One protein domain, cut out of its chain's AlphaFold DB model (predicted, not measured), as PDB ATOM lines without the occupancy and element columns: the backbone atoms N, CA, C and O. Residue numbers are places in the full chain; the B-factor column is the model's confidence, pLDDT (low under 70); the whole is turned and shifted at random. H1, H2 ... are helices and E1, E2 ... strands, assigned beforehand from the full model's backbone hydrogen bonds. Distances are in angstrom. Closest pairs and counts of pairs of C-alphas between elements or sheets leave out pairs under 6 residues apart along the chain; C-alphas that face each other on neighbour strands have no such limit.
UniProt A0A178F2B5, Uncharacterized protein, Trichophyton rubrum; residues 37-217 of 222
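What this domain is: This is residues 37 to 217 of the 222 residues of an uncharacterized protein of Trichophyton rubrum (UniProt A0A178F2B5). A twisted sheet of five antiparallel strands curls round one long helix, H1, while H2 and H3 fold back beside it and graze the sheet at E5. H4 crosses E1 and E3 near one end of the long axis, and the last stretch, with H5 and H6, runs away from the sheet. The printed part has 181 residues, with six named helices and five named strands in the order H1, H2, H3, E1, E2, E3, H4, E4, E5, H5, H6; the class is mixed, helices and strands. The whole is loose, with a radius of gyration of the C-alphas of 19.8 A, and spans 61 by 40 by 38 A.

Where its parts are: H1, residues 37 to 56, begins at C-alpha 37 (42.619, -50.354, 33.088) and is 29.1 A long. H2 is residues 59 to 65 and H3 residues 68 to 79, 15.9 A. E1 is residues 89 to 95, E2 residues 107 to 116, 26.7 A, and E3 residues 124 to 139, 40.1 A. H4, residues 150 to 162, measures 18.6 A. E4, residues 165 to 178, measures 40.1 A, and E5 is residues 186 to 191. H5 is residues 196 to 201 and H6 residues 211 to 217, ending at C-alpha 217 (65.051, -21.302, 15.774).

How they stand to each other: The branched sheet curls round H1; the closest C-alphas of H1 and E1 are those of Ala 55 and Trp 90, 5.7 A. E3 has E1 and E2 on one side and E4 on the other side, and it bends by 82 degrees at residue 135. N 91 and O 137 join E1 and E3 at 2.9 A, within hydrogen-bond range; likewise N 113 and O 127 for the hairpin E2 and E3, 2.9 A, N 128 and O 173 for E3 and E4, 2.9 A, and N 172 and O 189 for the hairpin E4 and E5, 2.8 A. H1 touches H2 with residues 46 to 54 alone, in a helical hairpin with a shallow tilt of 6 degrees, opposite ways; the closest C-alphas are those of His 53 and Leu 62, 6.0 A. H2 and H3, also a hairpin, only just touch, with 3 pairs of C-alphas within 8 A, the closest those of Gln 63 and Phe 71, 6.1 A. H2 only grazes the sheet with residues 62 to 65, and H3 with residues 68 to 73. H4 lies over E1 and E3 at a height over the sheet of 10.8 A, across the strands at 86 degrees to E3 on the local plane. H5 and H6 are not on the sheet, and they are apart. Every O i to N i+4 pair is within hydrogen-bond range in H1, H3, H4, H5 and H6; H2 has 1 of 3, and 3 of 4 O i to N i+3 pairs.

The domain as a whole: The outline is only just elongated, and the two C-alphas farthest apart, those of Ser 149 and Gly 208, are 63.4 A apart. The printed part has no cut. The link from E1 to E2 is long, and residues 100 to 104 within it have pLDDT under 70; the mean of the printed part is 88.9.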
ATOM      1  N   ARG A  37      42.925 -49.114  33.811       80.31
ATOM      2  CA  ARG A  37      42.619 -50.354  33.088       80.31
ATOM      3  C   ARG A  37      41.960 -50.083  31.736       80.31
ATOM      4  O   ARG A  37      42.361 -50.696  30.751       80.31
ATOM      5  N   GLU A  38      41.004 -49.152  31.689       88.44
ATOM      6  CA  GLU A  38      40.280 -48.782  30.464       88.44
ATOM      7  C   GLU A  38      41.263 -48.331  29.384       88.44
ATOM      8  O   GLU A  38      41.263 -48.872  28.287       88.44
ATOM      9  N   ARG A  39      42.189 -47.428  29.717       88.94
ATOM     10  CA  ARG A  39      43.134 -46.860  28.741       88.94
ATOM     11  C   ARG A  39      44.037 -47.900  28.111       88.94
ATOM     12  O   ARG A  39      44.275 -47.855  26.913       88.94
ATOM     13  N   LYS A  40      44.554 -48.833  28.915       90.44
ATOM     14  CA  LYS A  40      45.398 -49.915  28.399       90.44
ATOM     15  C   LYS A  40      44.600 -50.824  27.474       90.44
ATOM     16  O   LYS A  40      45.099 -51.173  26.411       90.44
ATOM     17  N   LYS A  41      43.372 -51.179  27.865       92.19
ATOM     18  CA  LYS A  41      42.471 -51.980  27.031       92.19
ATOM     19  C   LYS A  41      42.198 -51.270  25.701       92.19
ATOM     20  O   LYS A  41      42.449 -51.853  24.652       92.19
ATOM     21  N   MET A  42      41.788 -50.004  25.760       94.75
ATOM     22  CA  MET A  42      41.487 -49.198  24.578       94.75
ATOM     23  C   MET A  42      42.715 -48.978  23.692       94.75
ATOM     24  O   MET A  42      42.592 -49.036  22.477       94.75
ATOM     25  N   ALA A  43      43.905 -48.790  24.268       95.25
ATOM     26  CA  ALA A  43      45.137 -48.641  23.497       95.25
ATOM     27  C   ALA A  43      45.454 -49.887  22.671       95.25
ATOM     28  O   ALA A  43      45.772 -49.765  21.494       95.25
ATOM     29  N   LEU A  44      45.350 -51.074  23.271       95.00
ATOM     30  CA  LEU A  44      45.584 -52.340  22.572       95.00
ATOM     31  C   LEU A  44      44.522 -52.580  21.491       95.00
ATOM     32  O   LEU A  44      44.847 -52.973  20.375       95.00
ATOM     33  N   GLU A  45      43.258 -52.306  21.808       95.69
ATOM     34  CA  GLU A  45      42.149 -52.464  20.871       95.69
ATOM     35  C   GLU A  45      42.269 -51.531  19.661       95.69
ATOM     36  O   GLU A  45      42.204 -51.994  18.521       95.69
ATOM     37  N   LEU A  46      42.501 -50.237  19.895       97.25
ATOM     38  CA  LEU A  46      42.674 -49.249  18.834       97.25
ATOM     39  C   LEU A  46      43.950 -49.499  18.028       97.25
ATOM     40  O   LEU A  46      43.906 -49.375  16.811       97.25
ATOM     41  N   HIS A  47      45.052 -49.904  18.668       97.19
ATOM     42  CA  HIS A  47      46.290 -50.299  17.981       97.19
ATOM     43  C   HIS A  47      46.036 -51.418  16.970       97.19
ATOM     44  O   HIS A  47      46.401 -51.282  15.802       97.19
ATOM     45  N   LYS A  48      45.344 -52.481  17.396       96.75
ATOM     46  CA  LYS A  48      45.004 -53.605  16.522       96.75
ATOM     47  C   LYS A  48      44.077 -53.172  15.382       96.75
ATOM     48  O   LYS A  48      44.417 -53.369  14.222       96.75
ATOM     49  N   ARG A  49      42.936 -52.541  15.702       96.75
ATOM     50  CA  ARG A  49      41.945 -52.112  14.696       96.75
ATOM     51  C   ARG A  49      42.552 -51.152  13.673       96.75
ATOM     52  O   ARG A  49      42.305 -51.290  12.479       96.75
ATOM     53  N   MET A  50      43.359 -50.197  14.132       96.56
ATOM     54  CA  MET A  50      44.044 -49.238  13.269       96.56
ATOM     55  C   MET A  50      44.931 -49.949  12.247       96.56
ATOM     56  O   MET A  50      44.815 -49.661  11.057       96.56
ATOM     57  N   TYR A  51      45.787 -50.882  12.676       97.19
ATOM     58  CA  TYR A  51      46.681 -51.575  11.751       97.19
ATOM     59  C   TYR A  51      45.967 -52.592  10.852       97.19
ATOM     60  O   TYR A  51      46.306 -52.663   9.672       97.19
ATOM     61  N   ASP A  52      44.942 -53.294  11.348       95.94
ATOM     62  CA  ASP A  52      44.100 -54.185  10.533       95.94
ATOM     63  C   ASP A  52      43.450 -53.409   9.362       95.94
ATOM     64  O   ASP A  52      43.535 -53.804   8.192       95.94
ATOM     65  N   HIS A  53      42.848 -52.248   9.649       95.88
ATOM     66  CA  HIS A  53      42.212 -51.413   8.622       95.88
ATOM     67  C   HIS A  53      43.221 -50.686   7.732       95.88
ATOM     68  O   HIS A  53      42.994 -50.531   6.532       95.88
ATOM     69  N   TYR A  54      44.365 -50.281   8.284       95.62
ATOM     70  CA  TYR A  54      45.435 -49.693   7.489       95.62
ATOM     71  C   TYR A  54      46.018 -50.698   6.486       95.62
ATOM     72  O   TYR A  54      46.282 -50.337   5.337       95.62
ATOM     73  N   ALA A  55      46.201 -51.959   6.881       95.19
ATOM     74  CA  ALA A  55      46.730 -53.006   6.012       95.19
ATOM     75  C   ALA A  55      45.773 -53.313   4.846       95.19
ATOM     76  O   ALA A  55      46.179 -53.192   3.686       95.19
ATOM     77  N   SER A  56      44.493 -53.553   5.156       92.31
ATOM     78  CA  SER A  56      43.423 -53.749   4.157       92.31
ATOM     79  C   SER A  56      43.150 -52.515   3.289       92.31
ATOM     80  O   SER A  56      42.637 -52.630   2.186       92.31
ATOM     81  N   GLY A  57      43.519 -51.314   3.745       92.69
ATOM     82  CA  GLY A  57      43.266 -50.074   3.005       92.69
ATOM     83  C   GLY A  57      41.828 -49.561   3.138       92.69
ATOM     84  O   GLY A  57      41.406 -48.716   2.353       92.69
ATOM     85  N   ASN A  58      41.077 -50.025   4.143       93.19
ATOM     86  CA  ASN A  58      39.727 -49.540   4.418       93.19
ATOM     87  C   ASN A  58      39.766 -48.165   5.106       93.19
ATOM     88  O   ASN A  58      39.784 -48.051   6.335       93.19
ATOM     89  N   LEU A  59      39.781 -47.110   4.292       94.00
ATOM     90  CA  LEU A  59      39.885 -45.724   4.751       94.00
ATOM     91  C   LEU A  59      38.645 -45.251   5.522       94.00
ATOM     92  O   LEU A  59      38.791 -44.528   6.506       94.00
ATOM     93  N   GLY A  60      37.444 -45.683   5.130       94.38
ATOM     94  CA  GLY A  60      36.202 -45.254   5.784       94.38
ATOM     95  C   GLY A  60      36.156 -45.661   7.256       94.38
ATOM     96  O   GLY A  60      35.858 -44.847   8.125       94.38
ATOM     97  N   VAL A  61      36.547 -46.901   7.557       94.69
ATOM     98  CA  VAL A  61      36.589 -47.387   8.943       94.69
ATOM     99  C   VAL A  61      37.757 -46.773   9.725       94.69
ATOM    100  O   VAL A  61      37.637 -46.500  10.922       94.69
ATOM    101  N   LEU A  62      38.880 -46.500   9.057       93.94
ATOM    102  CA  LEU A  62      40.052 -45.880   9.676       93.94
ATOM    103  C   LEU A  62      39.742 -44.476  10.225       93.94
ATOM    104  O   LEU A  62      40.209 -44.134  11.312       93.94
ATOM    105  N   GLN A  63      38.921 -43.696   9.513       94.56
ATOM    106  CA  GLN A  63      38.498 -42.350   9.920       94.56
ATOM    107  C   GLN A  63      37.691 -42.348  11.229       94.56
ATOM    108  O   GLN A  63      37.746 -41.391  12.003       94.56
ATOM    109  N   THR A  64      36.968 -43.429  11.525       94.81
ATOM    110  CA  THR A  64      36.202 -43.554  12.772       94.81
ATOM    111  C   THR A  64      37.128 -43.651  13.985       94.81
ATOM    112  O   THR A  64      36.911 -42.957  14.980       94.81
ATOM    113  N   TYR A  65      38.186 -44.462  13.887       94.56
ATOM    114  CA  TYR A  65      39.101 -44.755  14.998       94.56
ATOM    115  C   TYR A  65      40.272 -43.779  15.128       94.56
ATOM    116  O   TYR A  65      40.893 -43.708  16.188       94.56
ATOM    117  N   CYS A  66      40.595 -43.043  14.067       96.25
ATOM    118  CA  CYS A  66      41.717 -42.114  14.025       96.25
ATOM    119  C   CYS A  66      41.246 -40.658  14.102       96.25
ATOM    120  O   CYS A  66      40.184 -40.295  13.604       96.25
ATOM    121  N   CYS A  67      42.062 -39.790  14.692       96.06
ATOM    122  CA  CYS A  67      41.940 -38.352  14.488       96.06
ATOM    123  C   CYS A  67      42.472 -37.972  13.098       96.06
ATOM    124  O   CYS A  67      43.297 -38.683  12.521       96.06
ATOM    125  N   ASN A  68      42.055 -36.804  12.599       93.31
ATOM    126  CA  ASN A  68      42.393 -36.340  11.250       93.31
ATOM    127  C   ASN A  68      43.903 -36.380  10.963       93.31
ATOM    128  O   ASN A  68      44.299 -36.857   9.910       93.31
ATOM    129  N   GLY A  69      44.756 -35.963  11.905       91.75
ATOM    130  CA  GLY A  69      46.209 -35.920  11.692       91.75
ATOM    131  C   GLY A  69      46.814 -37.265  11.268       91.75
ATOM    132  O   GLY A  69      47.409 -37.372  10.195       91.75
ATOM    133  N   ILE A  70      46.637 -38.312  12.082       94.56
ATOM    134  CA  ILE A  70      47.153 -39.646  11.743       94.56
ATOM    135  C   ILE A  70      46.395 -40.267  10.563       94.56
ATOM    136  O   ILE A  70      47.020 -40.903   9.712       94.56
ATOM    137  N   PHE A  71      45.084 -40.031  10.454       96.38
ATOM    138  CA  PHE A  71      44.279 -40.511   9.329       96.38
ATOM    139  C   PHE A  71      44.820 -40.008   7.987       96.38
ATOM    140  O   PHE A  71      45.069 -40.819   7.100       96.38
ATOM    141  N   GLU A  72      45.097 -38.711   7.859       96.12
ATOM    142  CA  GLU A  72      45.660 -38.109   6.644       96.12
ATOM    143  C   GLU A  72      47.009 -38.734   6.263       96.12
ATOM    144  O   GLU A  72      47.305 -38.963   5.085       96.12
ATOM    145  N   SER A  73      47.835 -39.063   7.260       94.69
ATOM    146  CA  SER A  73      49.109 -39.745   7.023       94.69
ATOM    147  C   SER A  73      48.907 -41.143   6.423       94.69
ATOM    148  O   SER A  73      49.620 -41.534   5.493       94.69
ATOM    149  N   PHE A  74      47.899 -41.879   6.899       95.00
ATOM    150  CA  PHE A  74      47.548 -43.193   6.375       95.00
ATOM    151  C   PHE A  74      46.881 -43.101   5.008       95.00
ATOM    152  O   PHE A  74      47.281 -43.829   4.102       95.00
ATOM    153  N   PHE A  75      45.946 -42.171   4.833       95.62
ATOM    154  CA  PHE A  75      45.258 -41.881   3.580       95.62
ATOM    155  C   PHE A  75      46.253 -41.661   2.436       95.62
ATOM    156  O   PHE A  75      46.231 -42.382   1.436       95.62
ATOM    157  N   LYS A  76      47.227 -40.761   2.635       96.12
ATOM    158  CA  LYS A  76      48.292 -40.486   1.655       96.12
ATOM    159  C   LYS A  76      49.105 -41.731   1.300       96.12
ATOM    160  O   LYS A  76      49.493 -41.899   0.147       96.12
ATOM    161  N   ARG A  77      49.386 -42.603   2.273       94.19
ATOM    162  CA  ARG A  77      50.153 -43.839   2.044       94.19
ATOM    163  C   ARG A  77      49.334 -44.911   1.328       94.19
ATOM    164  O   ARG A  77      49.900 -45.633   0.518       94.19
ATOM    165  N   VAL A  78      48.039 -45.026   1.621       93.38
ATOM    166  CA  VAL A  78      47.145 -45.999   0.977       93.38
ATOM    167  C   VAL A  78      46.907 -45.628  -0.484       93.38
ATOM    168  O   VAL A  78      47.038 -46.488  -1.341       93.38
ATOM    169  N   ILE A  79      46.658 -44.353  -0.792       93.00
ATOM    170  CA  ILE A  79      46.398 -43.906  -2.175       93.00
ATOM    171  C   ILE A  79      47.630 -44.025  -3.073       93.00
ATOM    172  O   ILE A  79      47.507 -44.245  -4.271       93.00
ATOM    173  N   ARG A  80      48.832 -43.913  -2.500       93.62
ATOM    174  CA  ARG A  80      50.088 -44.129  -3.232       93.62
ATOM    175  C   ARG A  80      50.367 -45.602  -3.544       93.62
ATOM    176  O   ARG A  80      51.348 -45.882  -4.231       93.62
ATOM    177  N   ARG A  81      49.568 -46.545  -3.032       91.50
ATOM    178  CA  ARG A  81      49.720 -47.962  -3.378       91.50
ATOM    179  C   ARG A  81      49.382 -48.152  -4.865       91.50
ATOM    180  O   ARG A  81      48.427 -47.542  -5.341       91.50
ATOM    181  N   PRO A  82      50.132 -48.983  -5.609       89.19
ATOM    182  CA  PRO A  82      49.796 -49.279  -7.000       89.19
ATOM    183  C   PRO A  82      48.370 -49.831  -7.119       89.19
ATOM    184  O   PRO A  82      47.983 -50.688  -6.325       89.19
ATOM    185  N   LEU A  83      47.611 -49.401  -8.133       81.19
ATOM    186  CA  LEU A  83      46.199 -49.786  -8.307       81.19
ATOM    187  C   LEU A  83      45.994 -51.309  -8.412       81.19
ATOM    188  O   LEU A  83      44.982 -51.835  -7.966       81.19
ATOM    189  N   ASN A  84      46.989 -52.016  -8.953       83.44
ATOM    190  CA  ASN A  84      46.980 -53.472  -9.109       83.44
ATOM    191  C   ASN A  84      47.669 -54.214  -7.952       83.44
ATOM    192  O   ASN A  84      47.854 -55.428  -8.030       83.44
ATOM    193  N   SER A  85      48.108 -53.505  -6.905       83.25
ATOM    194  CA  SER A  85      48.715 -54.154  -5.743       83.25
ATOM    195  C   SER A  85      47.633 -54.786  -4.868       83.25
ATOM    196  O   SER A  85      46.600 -54.160  -4.622       83.25
ATOM    197  N   PRO A  86      47.830 -56.028  -4.403       87.75
ATOM    198  CA  PRO A  86      46.884 -56.641  -3.490       87.75
ATOM    199  C   PRO A  86      46.986 -56.012  -2.097       87.75
ATOM    200  O   PRO A  86      48.000 -55.411  -1.730       87.75
ATOM    201  N   GLU A  87      45.921 -56.169  -1.312       90.25
ATOM    202  CA  GLU A  87      45.864 -55.688   0.067       90.25
ATOM    203  C   GLU A  87      46.995 -56.279   0.914       90.25
ATOM    204  O   GLU A  87      47.354 -57.451   0.783       90.25
ATOM    205  N   LEU A  88      47.557 -55.462   1.806       93.31
ATOM    206  CA  LEU A  88      48.600 -55.922   2.712       93.31
ATOM    207  C   LEU A  88      47.982 -56.789   3.807       93.31
ATOM    208  O   LEU A  88      46.916 -56.478   4.335       93.31
ATOM    209  N   ILE A  89      48.704 -57.825   4.217       94.06
ATOM    210  CA  ILE A  89      48.307 -58.697   5.319       94.06
ATOM    211  C   ILE A  89      49.192 -58.371   6.516       94.06
ATOM    212  O   ILE A  89      50.349 -58.797   6.597       94.06
ATOM    213  N   TRP A  90      48.644 -57.596   7.447       96.69
ATOM    214  CA  TRP A  90      49.251 -57.381   8.755       96.69
ATOM    215  C   TRP A  90      48.756 -58.439   9.737       96.69
ATOM    216  O   TRP A  90      47.585 -58.812   9.729       96.69
ATOM    217  N   LYS A  91      49.655 -58.932  10.586       96.50
ATOM    218  CA  LYS A  91      49.318 -59.871  11.653       96.50
ATOM    219  C   LYS A  91      50.017 -59.483  12.939       96.50
ATOM    220  O   LYS A  91      51.247 -59.405  13.009       96.50
ATOM    221  N   LEU A  92      49.212 -59.315  13.975       97.06
ATOM    222  CA  LEU A  92      49.667 -59.252  15.351       97.06
ATOM    223  C   LEU A  92      49.826 -60.672  15.898       97.06
ATOM    224  O   LEU A  92      48.836 -61.365  16.118       97.06
ATOM    225  N   HIS A  93      51.062 -61.096  16.155       95.62
ATOM    226  CA  HIS A  93      51.331 -62.421  16.724       95.62
ATOM    227  C   HIS A  93      51.067 -62.445  18.224       95.62
ATOM    228  O   HIS A  93      50.382 -63.329  18.729       95.62
ATOM    229  N   LYS A  94      51.621 -61.470  18.951       94.31
ATOM    230  CA  LYS A  94      51.388 -61.304  20.391       94.31
ATOM    231  C   LYS A  94      51.826 -59.933  20.878       94.31
ATOM    232  O   LYS A  94      52.750 -59.334  20.333       94.31
ATOM    233  N   TYR A  95      51.239 -59.491  21.981       94.25
ATOM    234  CA  TYR A  95      51.815 -58.422  22.791       94.25
ATOM    235  C   TYR A  95      52.922 -58.991  23.688       94.25
ATOM    236  O   TYR A  95      52.752 -60.038  24.318       94.25
ATOM    237  N   LEU A  96      54.071 -58.321  23.725       92.38
ATOM    238  CA  LEU A  96      55.242 -58.738  24.493       92.38
ATOM    239  C   LEU A  96      55.156 -58.175  25.908       92.38
ATOM    240  O   LEU A  96      54.797 -57.017  26.101       92.38
ATOM    241  N   LYS A  97      55.499 -58.981  26.914       85.12
ATOM    242  CA  LYS A  97      55.511 -58.523  28.307       85.12
ATOM    243  C   LYS A  97      56.720 -57.628  28.551       85.12
ATOM    244  O   LYS A  97      57.834 -57.971  28.163       85.12
ATOM    245  N   PHE A  98      56.513 -56.537  29.281       81.00
ATOM    246  CA  PHE A  98      57.624 -55.715  29.741       81.00
ATOM    247  C   PHE A  98      58.434 -56.457  30.816       81.00
ATOM    248  O   PHE A  98      57.840 -56.947  31.785       81.00
ATOM    249  N   PRO A  99      59.775 -56.482  30.724       71.25
ATOM    250  CA  PRO A  99      60.604 -57.027  31.791       71.25
ATOM    251  C   PRO A  99      60.354 -56.252  33.095       71.25
ATOM    252  O   PRO A  99      60.244 -55.022  33.087       71.25
ATOM    253  N   ARG A 100      60.235 -56.983  34.214       69.88
ATOM    254  CA  ARG A 100      59.963 -56.459  35.575       69.88
ATOM    255  C   ARG A 100      58.602 -55.769  35.769       69.88
ATOM    256  O   ARG A 100      58.381 -55.112  36.779       69.88
ATOM    257  N   SER A 101      57.676 -55.898  34.819       66.19
ATOM    258  CA  SER A 101      56.311 -55.388  34.969       66.19
ATOM    259  C   SER A 101      55.419 -56.404  35.680       66.19
ATOM    260  O   SER A 101      55.223 -57.506  35.179       66.19
ATOM    261  N   MET A 102      54.801 -55.993  36.790       61.31
ATOM    262  CA  MET A 102      53.772 -56.777  37.494       61.31
ATOM    263  C   MET A 102      52.488 -56.947  36.659       61.31
ATOM    264  O   MET A 102      51.705 -57.861  36.897       61.31
ATOM    265  N   THR A 103      52.250 -56.086  35.660       61.62
ATOM    266  CA  THR A 103      51.125 -56.252  34.727       61.62
ATOM    267  C   THR A 103      51.518 -57.140  33.550       61.62
ATOM    268  O   THR A 103      52.482 -56.835  32.850       61.62
ATOM    269  N   ILE A 104      50.713 -58.179  33.300       62.81
ATOM    270  CA  ILE A 104      50.861 -59.200  32.237       62.81
ATOM    271  C   ILE A 104      50.649 -58.612  30.821       62.81
ATOM    272  O   ILE A 104      50.849 -59.283  29.815       62.81
ATOM    273  N   THR A 105      50.260 -57.342  30.719       73.75
ATOM    274  CA  THR A 105      49.935 -56.667  29.459       73.75
ATOM    275  C   THR A 105      51.178 -56.108  28.770       73.75
ATOM    276  O   THR A 105      51.984 -55.438  29.419       73.75
ATOM    277  N   GLY A 106      51.276 -56.242  27.445       83.56
ATOM    278  CA  GLY A 106      52.306 -55.567  26.640       83.56
ATOM    279  C   GLY A 106      52.069 -54.076  26.398       83.56
ATOM    280  O   GLY A 106      52.565 -53.527  25.422       83.56
ATOM    281  N   ALA A 107      51.317 -53.419  27.287       91.31
ATOM    282  CA  ALA A 107      51.037 -51.987  27.267       91.31
ATOM    283  C   ALA A 107      51.361 -51.328  28.617       91.31
ATOM    284  O   ALA A 107      50.986 -51.828  29.687       91.31
ATOM    285  N   ARG A 108      52.010 -50.162  28.567       89.94
ATOM    286  CA  ARG A 108      52.338 -49.319  29.723       89.94
ATOM    287  C   ARG A 108      51.947 -47.874  29.426       89.94
ATOM    288  O   ARG A 108      52.397 -47.309  28.440       89.94
ATOM    289  N   VAL A 109      51.133 -47.275  30.294       90.75
ATOM    290  CA  VAL A 109      50.830 -45.838  30.216       90.75
ATOM    291  C   VAL A 109      52.090 -45.068  30.607       90.75
ATOM    292  O   VAL A 109      52.665 -45.343  31.657       90.75
ATOM    293  N   VAL A 110      52.525 -44.159  29.738       90.00
ATOM    294  CA  VAL A 110      53.718 -43.317  29.915       90.00
ATOM    295  C   VAL A 110      53.321 -41.926  30.393       90.00
ATOM    296  O   VAL A 110      53.964 -41.369  31.274       90.00
ATOM    297  N   SER A 111      52.244 -41.378  29.831       89.00
ATOM    298  CA  SER A 111      51.705 -40.069  30.193       89.00
ATOM    299  C   SER A 111      50.187 -40.100  30.074       89.00
ATOM    300  O   SER A 111      49.647 -40.707  29.154       89.00
ATOM    301  N   ASP A 112      49.504 -39.423  30.985       89.94
ATOM    302  CA  ASP A 112      48.071 -39.145  30.927       89.94
ATOM    303  C   ASP A 112      47.874 -37.691  31.329       89.94
ATOM    304  O   ASP A 112      48.294 -37.288  32.412       89.94
ATOM    305  N   ARG A 113      47.299 -36.898  30.430       88.88
ATOM    306  CA  ARG A 113      47.085 -35.467  30.628       88.88
ATOM    307  C   ARG A 113      45.673 -35.110  30.214       88.88
ATOM    308  O   ARG A 113      45.190 -35.571  29.182       88.88
ATOM    309  N   ALA A 114      45.034 -34.271  31.012       87.88
ATOM    310  CA  ALA A 114      43.759 -33.660  30.688       87.88
ATOM    311  C   ALA A 114      43.913 -32.140  30.752       87.88
ATOM    312  O   ALA A 114      44.683 -31.632  31.566       87.88
ATOM    313  N   ALA A 115      43.206 -31.438  29.876       86.69
ATOM    314  CA  ALA A 115      43.147 -29.987  29.851       86.69
ATOM    315  C   ALA A 115      41.715 -29.548  29.541       86.69
ATOM    316  O   ALA A 115      41.081 -30.101  28.638       86.69
ATOM    317  N   ALA A 116      41.218 -28.558  30.277       86.50
ATOM    318  CA  ALA A 116      39.990 -27.860  29.919       86.50
ATOM    319  C   ALA A 116      40.243 -26.967  28.697       86.50
ATOM    320  O   ALA A 116      41.350 -26.446  28.522       86.50
ATOM    321  N   LEU A 117      39.232 -26.797  27.846       82.06
ATOM    322  CA  LEU A 117      39.314 -25.803  26.780       82.06
ATOM    323  C   LEU A 117      39.146 -24.401  27.381       82.06
ATOM    324  O   LEU A 117      38.252 -24.197  28.205       82.06
ATOM    325  N   PRO A 118      39.973 -23.421  26.974       82.62
ATOM    326  CA  PRO A 118      39.797 -22.054  27.433       82.62
ATOM    327  C   PRO A 118      38.447 -21.520  26.952       82.62
ATOM    328  O   PRO A 118      38.046 -21.766  25.814       82.62
ATOM    329  N   ASN A 119      37.774 -20.760  27.814       81.75
ATOM    330  CA  ASN A 119      36.527 -20.049  27.518       81.75
ATOM    331  C   ASN A 119      35.313 -20.940  27.189       81.75
ATOM    332  O   ASN A 119      34.322 -20.422  26.677       81.75
ATOM    333  N   VAL A 120      35.360 -22.250  27.467       79.25
ATOM    334  CA  VAL A 120      34.202 -23.135  27.268       79.25
ATOM    335  C   VAL A 120      34.022 -24.102  28.437       79.25
ATOM    336  O   VAL A 120      34.785 -25.055  28.610       79.25
ATOM    337  N   THR A 121      32.976 -23.874  29.227       81.88
ATOM    338  CA  THR A 121      32.641 -24.691  30.398       81.88
ATOM    339  C   THR A 121      32.246 -26.111  29.994       81.88
ATOM    340  O   THR A 121      31.533 -26.332  29.016       81.88
ATOM    341  N   GLY A 122      32.727 -27.102  30.748       80.50
ATOM    342  CA  GLY A 122      32.401 -28.512  30.524       80.50
ATOM    343  C   GLY A 122      33.023 -29.124  29.263       80.50
ATOM    344  O   GLY A 122      32.692 -30.264  28.928       80.50
ATOM    345  N   MET A 123      33.911 -28.406  28.564       87.19
ATOM    346  CA  MET A 123      34.684 -28.936  27.445       87.19
ATOM    347  C   MET A 123      36.139 -29.179  27.829       87.19
ATOM    348  O   MET A 123      36.793 -28.362  28.475       87.19
ATOM    349  N   GLY A 124      36.676 -30.309  27.382       90.38
ATOM    350  CA  GLY A 124      38.054 -30.673  27.666       90.38
ATOM    351  C   GLY A 124      38.616 -31.683  26.683       90.38
ATOM    352  O   GLY A 124      37.902 -32.291  25.885       90.38
ATOM    353  N   ILE A 125      39.925 -31.867  26.747       91.56
ATOM    354  CA  ILE A 125      40.656 -32.873  25.987       91.56
ATOM    355  C   ILE A 125      41.448 -33.716  26.971       91.56
ATOM    356  O   ILE A 125      42.114 -33.190  27.862       91.56
ATOM    357  N   ARG A 126      41.425 -35.032  26.770       92.00
ATOM    358  CA  ARG A 126      42.313 -35.962  27.461       92.00
ATOM    359  C   ARG A 126      43.188 -36.685  26.455       92.00
ATOM    360  O   ARG A 126      42.674 -37.271  25.504       92.00
ATOM    361  N   GLN A 127      44.493 -36.679  26.697       94.12
ATOM    362  CA  GLN A 127      45.485 -37.381  25.896       94.12
ATOM    363  C   GLN A 127      46.277 -38.367  26.750       94.12
ATOM    364  O   GLN A 127      46.742 -38.044  27.845       94.12
ATOM    365  N   VAL A 128      46.452 -39.580  26.231       94.44
ATOM    366  CA  VAL A 128      47.173 -40.659  26.909       94.44
ATOM    367  C   VAL A 128      48.210 -41.234  25.964       94.44
ATOM    368  O   VAL A 128      47.875 -41.716  24.888       94.44
ATOM    369  N   VAL A 129      49.467 -41.237  26.397       95.25
ATOM    370  CA  VAL A 129      50.565 -41.894  25.688       95.25
ATOM    371  C   VAL A 129      50.758 -43.279  26.284       95.25
ATOM    372  O   VAL A 129      51.003 -43.422  27.487       95.25
ATOM    373  N   VAL A 130      50.660 -44.309  25.448       94.25
ATOM    374  CA  VAL A 130      50.827 -45.704  25.849       94.25
ATOM    375  C   VAL A 130      51.950 -46.330  25.039       94.25
ATOM    376  O   VAL A 130      51.896 -46.392  23.817       94.25
ATOM    377  N   ARG A 131      52.960 -46.844  25.737       94.44
ATOM    378  CA  ARG A 131      54.002 -47.675  25.143       94.44
ATOM    379  C   ARG A 131      53.468 -49.088  24.958       94.44
ATOM    380  O   ARG A 131      53.065 -49.714  25.942       94.44
ATOM    381  N   ILE A 132      53.511 -49.596  23.734       95.31
ATOM    382  CA  ILE A 132      53.123 -50.955  23.362       95.31
ATOM    383  C   ILE A 132      54.363 -51.704  22.876       95.31
ATOM    384  O   ILE A 132      55.111 -51.204  22.040       95.31
ATOM    385  N   GLN A 133      54.573 -52.909  23.400       94.94
ATOM    386  CA  GLN A 133      55.536 -53.865  22.858       94.94
ATOM    387  C   GLN A 133      54.784 -55.038  22.247       94.94
ATOM    388  O   GLN A 133      53.900 -55.628  22.872       94.94
ATOM    389  N   SER A 134      55.119 -55.382  21.013       95.62
ATOM    390  CA  SER A 134      54.407 -56.414  20.263       95.62
ATOM    391  C   SER A 134      55.318 -57.121  19.277       95.62
ATOM    392  O   SER A 134      56.348 -56.588  18.882       95.62
ATOM    393  N   ARG A 135      54.920 -58.328  18.885       96.50
ATOM    394  CA  ARG A 135      55.495 -59.068  17.772       96.50
ATOM    395  C   ARG A 135      54.511 -59.048  16.618       96.50
ATOM    396  O   ARG A 135      53.371 -59.488  16.781       96.50
ATOM    397  N   GLN A 136      54.945 -58.536  15.477       97.38
ATOM    398  CA  GLN A 136      54.099 -58.291  14.313       97.38
ATOM    399  C   GLN A 136      54.767 -58.813  13.038       97.38
ATOM    400  O   GLN A 136      55.981 -59.004  13.000       97.38
ATOM    401  N   SER A 137      53.981 -59.019  11.986       97.25
ATOM    402  CA  SER A 137      54.477 -59.267  10.630       97.25
ATOM    403  C   SER A 137      53.598 -58.552   9.612       97.25
ATOM    404  O   SER A 137      52.384 -58.470   9.798       97.25
ATOM    405  N   LEU A 138      54.198 -58.097   8.516       95.75
ATOM    406  CA  LEU A 138      53.500 -57.486   7.389       95.75
ATOM    407  C   LEU A 138      53.944 -58.170   6.099       95.75
ATOM    408  O   LEU A 138      55.145 -58.320   5.861       95.75
ATOM    409  N   ILE A 139      52.982 -58.572   5.274       94.69
ATOM    410  CA  ILE A 139      53.240 -59.233   3.995       94.69
ATOM    411  C   ILE A 139      52.438 -58.574   2.889       94.69
ATOM    412  O   ILE A 139      51.262 -58.263   3.062       94.69
ATOM    413  N   THR A 140      53.082 -58.417   1.739       92.06
ATOM    414  CA  THR A 140      52.406 -58.158   0.470       92.06
ATOM    415  C   THR A 140      52.149 -59.508  -0.196       92.06
ATOM    416  O   THR A 140      53.121 -60.173  -0.568       92.06
ATOM    417  N   PRO A 141      50.892 -59.969  -0.294       91.38
ATOM    418  CA  PRO A 141      50.591 -61.229  -0.958       91.38
ATOM    419  C   PRO A 141      50.851 -61.114  -2.473       91.38
ATOM    420  O   PRO A 141      50.920 -60.008  -3.007       91.38
ATOM    421  N   PRO A 142      51.003 -62.236  -3.195       88.12
ATOM    422  CA  PRO A 142      51.242 -62.219  -4.640       88.12
ATOM    423  C   PRO A 142      49.985 -61.880  -5.462       88.12
ATOM    424  O   PRO A 142      50.092 -61.466  -6.613       88.12
ATOM    425  N   ALA A 143      48.794 -62.066  -4.891       88.00
ATOM    426  CA  ALA A 143      47.503 -61.800  -5.517       88.00
ATOM    427  C   ALA A 143      46.454 -61.461  -4.438       88.00
ATOM    428  O   ALA A 143      46.706 -61.710  -3.254       88.00
ATOM    429  N   PRO A 144      45.284 -60.904  -4.809       87.44
ATOM    430  CA  PRO A 144      44.199 -60.663  -3.862       87.44
ATOM    431  C   PRO A 144      43.784 -61.944  -3.135       87.44
ATOM    432  O   PRO A 144      43.682 -63.002  -3.758       87.44
ATOM    433  N   ILE A 145      43.490 -61.830  -1.836       84.06
ATOM    434  CA  ILE A 145      43.257 -62.969  -0.930       84.06
ATOM    435  C   ILE A 145      42.182 -63.928  -1.466       84.06
ATOM    436  O   ILE A 145      42.362 -65.140  -1.417       84.06
ATOM    437  N   ALA A 146      41.113 -63.395  -2.066       85.38
ATOM    438  CA  ALA A 146      40.010 -64.177  -2.633       85.38
ATOM    439  C   ALA A 146      40.406 -65.105  -3.801       85.38
ATOM    440  O   ALA A 146      39.626 -65.972  -4.181       85.38
ATOM    441  N   ARG A 147      41.584 -64.908  -4.407       87.56
ATOM    442  CA  ARG A 147      42.086 -65.696  -5.546       87.56
ATOM    443  C   ARG A 147      43.246 -66.615  -5.167       87.56
ATOM    444  O   ARG A 147      43.825 -67.245  -6.048       87.56
ATOM    445  N   LEU A 148      43.631 -66.646  -3.893       89.38
ATOM    446  CA  LEU A 148      44.754 -67.454  -3.439       89.38
ATOM    447  C   LEU A 148      44.351 -68.925  -3.338       89.38
ATOM    448  O   LEU A 148      43.291 -69.265  -2.818       89.38
ATOM    449  N   SER A 149      45.237 -69.797  -3.811       91.50
ATOM    450  CA  SER A 149      45.146 -71.234  -3.555       91.50
ATOM    451  C   SER A 149      45.579 -71.573  -2.128       91.50
ATOM    452  O   SER A 149      46.334 -70.837  -1.491       91.50
ATOM    453  N   GLU A 150      45.164 -72.738  -1.645       91.25
ATOM    454  CA  GLU A 150      45.475 -73.218  -0.295       91.25
ATOM    455  C   GLU A 150      46.990 -73.327  -0.035       91.25
ATOM    456  O   GLU A 150      47.474 -72.942   1.027       91.25
ATOM    457  N   LYS A 151      47.769 -73.728  -1.053       91.56
ATOM    458  CA  LYS A 151      49.243 -73.738  -0.996       91.56
ATOM    459  C   LYS A 151      49.825 -72.335  -0.805       91.56
ATOM    460  O   LYS A 151      50.706 -72.144   0.022       91.56
ATOM    461  N   GLN A 152      49.300 -71.340  -1.522       90.81
ATOM    462  CA  GLN A 152      49.765 -69.954  -1.391       90.81
ATOM    463  C   GLN A 152      49.414 -69.356  -0.026       90.81
ATOM    464  O   GLN A 152      50.171 -68.539   0.493       90.81
ATOM    465  N   ILE A 153      48.288 -69.760   0.568       90.44
ATOM    466  CA  ILE A 153      47.921 -69.358   1.930       90.44
ATOM    467  C   ILE A 153      48.938 -69.926   2.929       90.44
ATOM    468  O   ILE A 153      49.463 -69.169   3.743       90.44
ATOM    469  N   GLN A 154      49.291 -71.210   2.814       92.19
ATOM    470  CA  GLN A 154      50.325 -71.832   3.654       92.19
ATOM    471  C   GLN A 154      51.694 -71.153   3.487       92.19
ATOM    472  O   GLN A 154      52.386 -70.896   4.475       92.19
ATOM    473  N   ASP A 155      52.071 -70.794   2.257       92.94
ATOM    474  CA  ASP A 155      53.311 -70.060   1.991       92.94
ATOM    475  C   ASP A 155      53.305 -68.669   2.647       92.94
ATOM    476  O   ASP A 155      54.305 -68.260   3.241       92.94
ATOM    477  N   ILE A 156      52.179 -67.948   2.602       92.94
ATOM    478  CA  ILE A 156      52.020 -66.661   3.297       92.94
ATOM    479  C   ILE A 156      52.143 -66.854   4.808       92.94
ATOM    480  O   ILE A 156      52.844 -66.078   5.454       92.94
ATOM    481  N   GLU A 157      51.509 -67.871   5.390       92.62
ATOM    482  CA  GLU A 157      51.610 -68.151   6.826       92.62
ATOM    483  C   GLU A 157      53.049 -68.454   7.252       92.62
ATOM    484  O   GLU A 157      53.528 -67.911   8.256       92.62
ATOM    485  N   LYS A 158      53.774 -69.245   6.456       94.19
ATOM    486  CA  LYS A 158      55.200 -69.505   6.667       94.19
ATOM    487  C   LYS A 158      56.011 -68.211   6.603       94.19
ATOM    488  O   LYS A 158      56.770 -67.916   7.526       94.19
ATOM    489  N   GLN A 159      55.792 -67.384   5.583       93.25
ATOM    490  CA  GLN A 159      56.445 -66.079   5.492       93.25
ATOM    491  C   GLN A 159      56.074 -65.159   6.666       93.25
ATOM    492  O   GLN A 159      56.905 -64.359   7.096       93.25
ATOM    493  N   GLN A 160      54.851 -65.243   7.209       93.06
ATOM    494  CA  GLN A 160      54.437 -64.434   8.365       93.06
ATOM    495  C   GLN A 160      55.192 -64.847   9.618       93.06
ATOM    496  O   GLN A 160      55.470 -63.997  10.463       93.06
ATOM    497  N   GLN A 161      55.518 -66.134   9.737       93.50
ATOM    498  CA  GLN A 161      56.347 -66.663  10.809       93.50
ATOM    499  C   GLN A 161      57.811 -66.221  10.663       93.50
ATOM    500  O   GLN A 161      58.430 -65.828  11.648       93.50
ATOM    501  N   GLU A 162      58.345 -66.233   9.442       94.50
ATOM    502  CA  GLU A 162      59.729 -65.835   9.147       94.50
ATOM    503  C   GLU A 162      59.954 -64.324   9.300       94.50
ATOM    504  O   GLU A 162      60.979 -63.891   9.821       94.50
ATOM    505  N   LYS A 163      58.979 -63.502   8.893       94.69
ATOM    506  CA  LYS A 163      59.051 -62.031   8.942       94.69
ATOM    507  C   LYS A 163      58.552 -61.439  10.264       94.69
ATOM    508  O   LYS A 163      58.181 -60.264  10.310       94.69
ATOM    509  N   GLN A 164      58.512 -62.229  11.337       96.69
ATOM    510  CA  GLN A 164      58.167 -61.716  12.660       96.69
ATOM    511  C   GLN A 164      59.204 -60.706  13.135       96.69
ATOM    512  O   GLN A 164      60.396 -60.994  13.196       96.69
ATOM    513  N   LYS A 165      58.727 -59.534  13.546       96.19
ATOM    514  CA  LYS A 165      59.552 -58.483  14.129       96.19
ATOM    515  C   LYS A 165      58.967 -58.020  15.452       96.19
ATOM    516  O   LYS A 165      57.755 -57.839  15.581       96.19
ATOM    517  N   ASP A 166      59.849 -57.815  16.424       95.56
ATOM    518  CA  ASP A 166      59.501 -57.170  17.684       95.56
ATOM    519  C   ASP A 166      59.508 -55.647  17.488       95.56
ATOM    520  O   ASP A 166      60.489 -55.060  17.027       95.56
ATOM    521  N   CYS A 167      58.390 -55.011  17.826       94.12
ATOM    522  CA  CYS A 167      58.135 -53.586  17.661       94.12
ATOM    523  C   CYS A 167      57.834 -52.953  19.024       94.12
ATOM    524  O   CYS A 167      57.060 -53.495  19.820       94.12
ATOM    525  N   THR A 168      58.434 -51.788  19.279       94.25
ATOM    526  CA  THR A 168      58.062 -50.900  20.387       94.25
ATOM    527  C   THR A 168      57.493 -49.622  19.790       94.25
ATOM    528  O   THR A 168      58.160 -48.975  18.992       94.25
ATOM    529  N   GLU A 169      56.270 -49.272  20.172       95.12
ATOM    530  CA  GLU A 169      55.537 -48.133  19.618       95.12
ATOM    531  C   GLU A 169      54.913 -47.320  20.753       95.12
ATOM    532  O   GLU A 169      54.484 -47.886  21.763       95.12
ATOM    533  N   TYR A 170      54.827 -46.000  20.592       95.69
ATOM    534  CA  TYR A 170      54.128 -45.123  21.531       95.69
ATOM    535  C   TYR A 170      52.871 -44.596  20.860       95.69
ATOM    536  O   TYR A 170      52.928 -43.687  20.038       95.69
ATOM    537  N   ILE A 171      51.726 -45.181  21.200       96.62
ATOM    538  CA  ILE A 171      50.440 -44.738  20.669       96.62
ATOM    539  C   ILE A 171      49.893 -43.602  21.532       96.62
ATOM    540  O   ILE A 171      49.857 -43.699  22.762       96.62
ATOM    541  N   VAL A 172      49.469 -42.522  20.884       96.81
ATOM    542  CA  VAL A 172      48.814 -41.388  21.532       96.81
ATOM    543  C   VAL A 172      47.318 -41.527  21.310       96.81
ATOM    544  O   VAL A 172      46.830 -41.433  20.184       96.81
ATOM    545  N   LEU A 173      46.585 -41.759  22.392       97.19
ATOM    546  CA  LEU A 173      45.132 -41.746  22.394       97.19
ATOM    547  C   LEU A 173      44.625 -40.361  22.766       97.19
ATOM    548  O   LEU A 173      45.193 -39.709  23.641       97.19
ATOM    549  N   GLN A 174      43.513 -39.956  22.167       95.62
ATOM    550  CA  GLN A 174      42.795 -38.742  22.518       95.62
ATOM    551  C   GLN A 174      41.302 -39.028  22.641       95.62
ATOM    552  O   GLN A 174      40.742 -39.792  21.859       95.62
ATOM    553  N   ARG A 175      40.652 -38.364  23.593       94.12
ATOM    554  CA  ARG A 175      39.197 -38.208  23.619       94.12
ATOM    555  C   ARG A 175      38.828 -36.783  24.010       94.12
ATOM    556  O   ARG A 175      39.583 -36.119  24.728       94.12
ATOM    557  N   PHE A 176      37.670 -36.338  23.546       92.25
ATOM    558  CA  PHE A 176      37.070 -35.081  23.977       92.25
ATOM    559  C   PHE A 176      36.137 -35.312  25.160       92.25
ATOM    560  O   PHE A 176      35.573 -36.391  25.314       92.25
ATOM    561  N   MET A 177      35.969 -34.276  25.963       90.69
ATOM    562  CA  MET A 177      34.898 -34.133  26.931       90.69
ATOM    563  C   MET A 177      33.997 -32.996  26.463       90.69
ATOM    564  O   MET A 177      34.503 -31.933  26.106       90.69
ATOM    565  N   ILE A 178      32.687 -33.232  26.430       87.94
ATOM    566  CA  ILE A 178      31.679 -32.250  26.014       87.94
ATOM    567  C   ILE A 178      30.553 -32.272  27.045       87.94
ATOM    568  O   ILE A 178      29.998 -33.336  27.327       87.94
ATOM    569  N   GLY A 179      30.232 -31.117  27.632       85.12
ATOM    570  CA  GLY A 179      29.227 -31.009  28.695       85.12
ATOM    571  C   GLY A 179      29.518 -31.926  29.888       85.12
ATOM    572  O   GLY A 179      28.608 -32.576  30.395       85.12
ATOM    573  N   GLY A 180      30.796 -32.079  30.255       80.50
ATOM    574  CA  GLY A 180      31.238 -32.963  31.343       80.50
ATOM    575  C   GLY A 180      31.221 -34.464  31.016       80.50
ATOM    576  O   GLY A 180      31.592 -35.281  31.858       80.50
ATOM    577  N   LYS A 181      30.828 -34.866  29.798       85.94
ATOM    578  CA  LYS A 181      30.779 -36.276  29.379       85.94
ATOM    579  C   LYS A 181      31.964 -36.633  28.492       85.94
ATOM    580  O   LYS A 181      32.236 -35.957  27.502       85.94
ATOM    581  N   ASP A 182      32.648 -37.720  28.838       88.12
ATOM    582  CA  ASP A 182      33.718 -38.293  28.020       88.12
ATOM    583  C   ASP A 182      33.154 -38.867  26.710       88.12
ATOM    584  O   ASP A 182      32.251 -39.702  26.725       88.12
ATOM    585  N   GLY A 183      33.732 -38.458  25.583       91.31
ATOM    586  CA  GLY A 183      33.529 -39.087  24.284       91.31
ATOM    587  C   GLY A 183      34.402 -40.330  24.080       91.31
ATOM    588  O   GLY A 183      35.112 -40.796  24.978       91.31
ATOM    589  N   GLU A 184      34.372 -40.857  22.858       93.94
ATOM    590  CA  GLU A 184      35.128 -42.050  22.479       93.94
ATOM    591  C   GLU A 184      36.637 -41.793  22.370       93.94
ATOM    592  O   GLU A 184      37.092 -40.711  21.987       93.94
ATOM    593  N   TRP A 185      37.423 -42.829  22.670       96.00
ATOM    594  CA  TRP A 185      38.860 -42.826  22.421       96.00
ATOM    595  C   TRP A 185      39.157 -42.997  20.935       96.00
ATOM    596  O   TRP A 185      38.662 -43.924  20.296       96.00
ATOM    597  N   LYS A 186      40.050 -42.154  20.425       97.50
ATOM    598  CA  LYS A 186      40.609 -42.243  19.077       97.50
ATOM    599  C   LYS A 186      42.128 -42.219  19.121       97.50
ATOM    600  O   LYS A 186      42.727 -41.712  20.072       97.50
ATOM    601  N   VAL A 187      42.760 -42.752  18.082       97.81
ATOM    602  CA  VAL A 187      44.205 -42.630  17.886       97.81
ATOM    603  C   VAL A 187      44.503 -41.238  17.349       97.81
ATOM    604  O   VAL A 187      44.099 -40.900  16.240       97.81
ATOM    605  N   TRP A 188      45.208 -40.426  18.127       96.69
ATOM    606  CA  TRP A 188      45.641 -39.097  17.703       96.69
ATOM    607  C   TRP A 188      46.895 -39.158  16.834       96.69
ATOM    608  O   TRP A 188      46.985 -38.461  15.824       96.69
ATOM    609  N   GLY A 189      47.843 -40.016  17.215       95.50
ATOM    610  CA  GLY A 189      49.147 -40.109  16.576       95.50
ATOM    611  C   GLY A 189      50.014 -41.230  17.139       95.50
ATOM    612  O   GLY A 189      49.652 -41.898  18.112       95.50
ATOM    613  N   LEU A 190      51.179 -41.403  16.525       94.81
ATOM    614  CA  LEU A 190      52.296 -42.165  17.074       94.81
ATOM    615  C   LEU A 190      53.362 -41.176  17.550       94.81
ATOM    616  O   LEU A 190      53.518 -40.109  16.960       94.81
ATOM    617  N   ALA A 191      54.070 -41.524  18.618       89.88
ATOM    618  CA  ALA A 191      55.187 -40.754  19.142       89.88
ATOM    619  C   ALA A 191      56.491 -41.551  19.027       89.88
ATOM    620  O   ALA A 191      56.499 -42.782  19.123       89.88
ATOM    621  N   GLU A 192      57.590 -40.829  18.845       84.94
ATOM    622  CA  GLU A 192      58.944 -41.376  18.871       84.94
ATOM    623  C   GLU A 192      59.583 -41.117  20.240       84.94
ATOM    624  O   GLU A 192      59.190 -40.203  20.971       84.94
ATOM    625  N   GLU A 193      60.534 -41.968  20.625       81.38
ATOM    626  CA  GLU A 193      61.288 -41.770  21.861       81.38
ATOM    627  C   GLU A 193      62.195 -40.553  21.701       81.38
ATOM    628  O   GLU A 193      63.086 -40.561  20.859       81.38
ATOM    629  N   THR A 194      62.003 -39.530  22.534       74.88
ATOM    630  CA  THR A 194      62.934 -38.402  22.566       74.88
ATOM    631  C   THR A 194      64.264 -38.854  23.157       74.88
ATOM    632  O   THR A 194      64.320 -39.307  24.306       74.88
ATOM    633  N   THR A 195      65.343 -38.721  22.389       75.19
ATOM    634  CA  THR A 195      66.697 -39.068  22.843       75.19
ATOM    635  C   THR A 195      67.292 -37.980  23.750       75.19
ATOM    636  O   THR A 195      66.851 -36.830  23.755       75.19
ATOM    637  N   THR A 196      68.319 -38.309  24.545       74.81
ATOM    638  CA  THR A 196      69.011 -37.312  25.393       74.81
ATOM    639  C   THR A 196      69.646 -36.190  24.579       74.81
ATOM    640  O   THR A 196      69.710 -35.055  25.048       74.81
ATOM    641  N   GLU A 197      70.087 -36.500  23.361       75.06
ATOM    642  CA  GLU A 197      70.663 -35.521  22.446       75.06
ATOM    643  C   GLU A 197      69.594 -34.603  21.850       75.06
ATOM    644  O   GLU A 197      69.785 -33.388  21.812       75.06
ATOM    645  N   GLU A 198      68.419 -35.128  21.491       72.81
ATOM    646  CA  GLU A 198      67.280 -34.296  21.078       72.81
ATOM    647  C   GLU A 198      66.819 -33.354  22.190       72.81
ATOM    648  O   GLU A 198      66.512 -32.196  21.920       72.81
ATOM    649  N   LEU A 199      66.824 -33.795  23.453       72.00
ATOM    650  CA  LEU A 199      66.484 -32.922  24.584       72.00
ATOM    651  C   LEU A 199      67.434 -31.721  24.717       72.00
ATOM    652  O   LEU A 199      67.044 -30.690  25.269       72.00
ATOM    653  N   ARG A 200      68.679 -31.864  24.254       72.44
ATOM    654  CA  ARG A 200      69.713 -30.823  24.324       72.44
ATOM    655  C   ARG A 200      69.733 -29.919  23.102       72.44
ATOM    656  O   ARG A 200      70.025 -28.737  23.250       72.44
ATOM    657  N   THR A 201      69.455 -30.473  21.928       75.81
ATOM    658  CA  THR A 201      69.647 -29.791  20.641       75.81
ATOM    659  C   THR A 201      68.352 -29.255  20.044       75.81
ATOM    660  O   THR A 201      68.387 -28.252  19.339       75.81
ATOM    661  N   ASN A 202      67.202 -29.872  20.331       74.19
ATOM    662  CA  ASN A 202      65.932 -29.443  19.764       74.19
ATOM    663  C   ASN A 202      65.396 -28.206  20.517       74.19
ATOM    664  O   ASN A 202      65.104 -28.302  21.720       74.19
ATOM    665  N   PRO A 203      65.172 -27.069  19.826       77.25
ATOM    666  CA  PRO A 203      64.664 -25.837  20.434       77.25
ATOM    667  C   PRO A 203      63.358 -26.021  21.223       77.25
ATOM    668  O   PRO A 203      63.109 -25.300  22.190       77.25
ATOM    669  N   MET A 204      62.537 -27.018  20.869       71.56
ATOM    670  CA  MET A 204      61.283 -27.324  21.566       71.56
ATOM    671  C   MET A 204      61.508 -27.775  23.020       71.56
ATOM    672  O   MET A 204      60.691 -27.486  23.901       71.56
ATOM    673  N   PHE A 205      62.640 -28.428  23.294       72.50
ATOM    674  CA  PHE A 205      62.961 -29.024  24.595       72.50
ATOM    675  C   PHE A 205      64.027 -28.254  25.385       72.50
ATOM    676  O   PHE A 205      64.122 -28.426  26.605       72.50
ATOM    677  N   MET A 206      64.781 -27.363  24.733       74.06
ATOM    678  CA  MET A 206      65.809 -26.548  25.383       74.06
ATOM    679  C   MET A 206      65.229 -25.692  26.521       74.06
ATOM    680  O   MET A 206      64.218 -24.991  26.376       74.06
ATOM    681  N   LYS A 207      65.882 -25.747  27.686       71.81
ATOM    682  CA  LYS A 207      65.515 -24.957  28.870       71.81
ATOM    683  C   LYS A 207      66.075 -23.536  28.752       71.81
ATOM    684  O   LYS A 207      67.201 -23.359  28.314       71.81
ATOM    685  N   GLY A 208      65.312 -22.544  29.214       76.38
ATOM    686  CA  GLY A 208      65.770 -21.149  29.320       76.38
ATOM    687  C   GLY A 208      65.563 -20.281  28.075       76.38
ATOM    688  O   GLY A 208      65.903 -19.107  28.116       76.38
ATOM    689  N   ILE A 209      64.974 -20.827  27.011       79.62
ATOM    690  CA  ILE A 209      64.681 -20.110  25.762       79.62
ATOM    691  C   ILE A 209      63.229 -19.612  25.778       79.62
ATOM    692  O   ILE A 209      62.337 -20.335  26.239       79.62
ATOM    693  N   THR A 210      62.976 -18.390  25.297       83.94
ATOM    694  CA  THR A 210      61.610 -17.847  25.218       83.94
ATOM    695  C   THR A 210      60.812 -18.504  24.084       83.94
ATOM    696  O   THR A 210      61.380 -19.050  23.141       83.94
ATOM    697  N   MET A 211      59.474 -18.467  24.140       74.69
ATOM    698  CA  MET A 211      58.631 -19.040  23.071       74.69
ATOM    699  C   MET A 211      58.861 -18.373  21.708       74.69
ATOM    700  O   MET A 211      58.702 -19.030  20.684       74.69
ATOM    701  N   LYS A 212      59.258 -17.093  21.702       82.38
ATOM    702  CA  LYS A 212      59.601 -16.355  20.485       82.38
ATOM    703  C   LYS A 212      60.889 -16.901  19.867       82.38
ATOM    704  O   LYS A 212      60.866 -17.333  18.721       82.38
ATOM    705  N   ASP A 213      61.957 -16.982  20.656       81.44
ATOM    706  CA  ASP A 213      63.250 -17.489  20.185       81.44
ATOM    707  C   ASP A 213      63.132 -18.955  19.727       81.44
ATOM    708  O   ASP A 213      63.730 -19.358  18.735       81.44
ATOM    709  N   ARG A 214      62.286 -19.756  20.396       80.81
ATOM    710  CA  ARG A 214      61.967 -21.125  19.957       80.81
ATOM    711  C   ARG A 214      61.353 -21.160  18.562       80.81
ATOM    712  O   ARG A 214      61.731 -22.016  17.769       80.81
ATOM    713  N   LEU A 215      60.406 -20.269  18.279       79.75
ATOM    714  CA  LEU A 215      59.739 -20.202  16.980       79.75
ATOM    715  C   LEU A 215      60.718 -19.771  15.879       79.75
ATOM    716  O   LEU A 215      60.713 -20.354  14.799       79.75
ATOM    717  N   GLU A 216      61.594 -18.811  16.175       83.44
ATOM    718  CA  GLU A 216      62.634 -18.344  15.251       83.44
ATOM    719  C   GLU A 216      63.661 -19.444  14.945       83.44
ATOM    720  O   GLU A 216      63.971 -19.692  13.782       83.44
ATOM    721  N   MET A 217      64.124 -20.179  15.960       79.31
ATOM    722  CA  MET A 217      65.051 -21.302  15.774       79.31
ATOM    723  C   MET A 217      64.428 -22.468  14.995       79.31
ATOM    724  O   MET A 217      65.127 -23.139  14.241       79.31
TER     725      MET A 217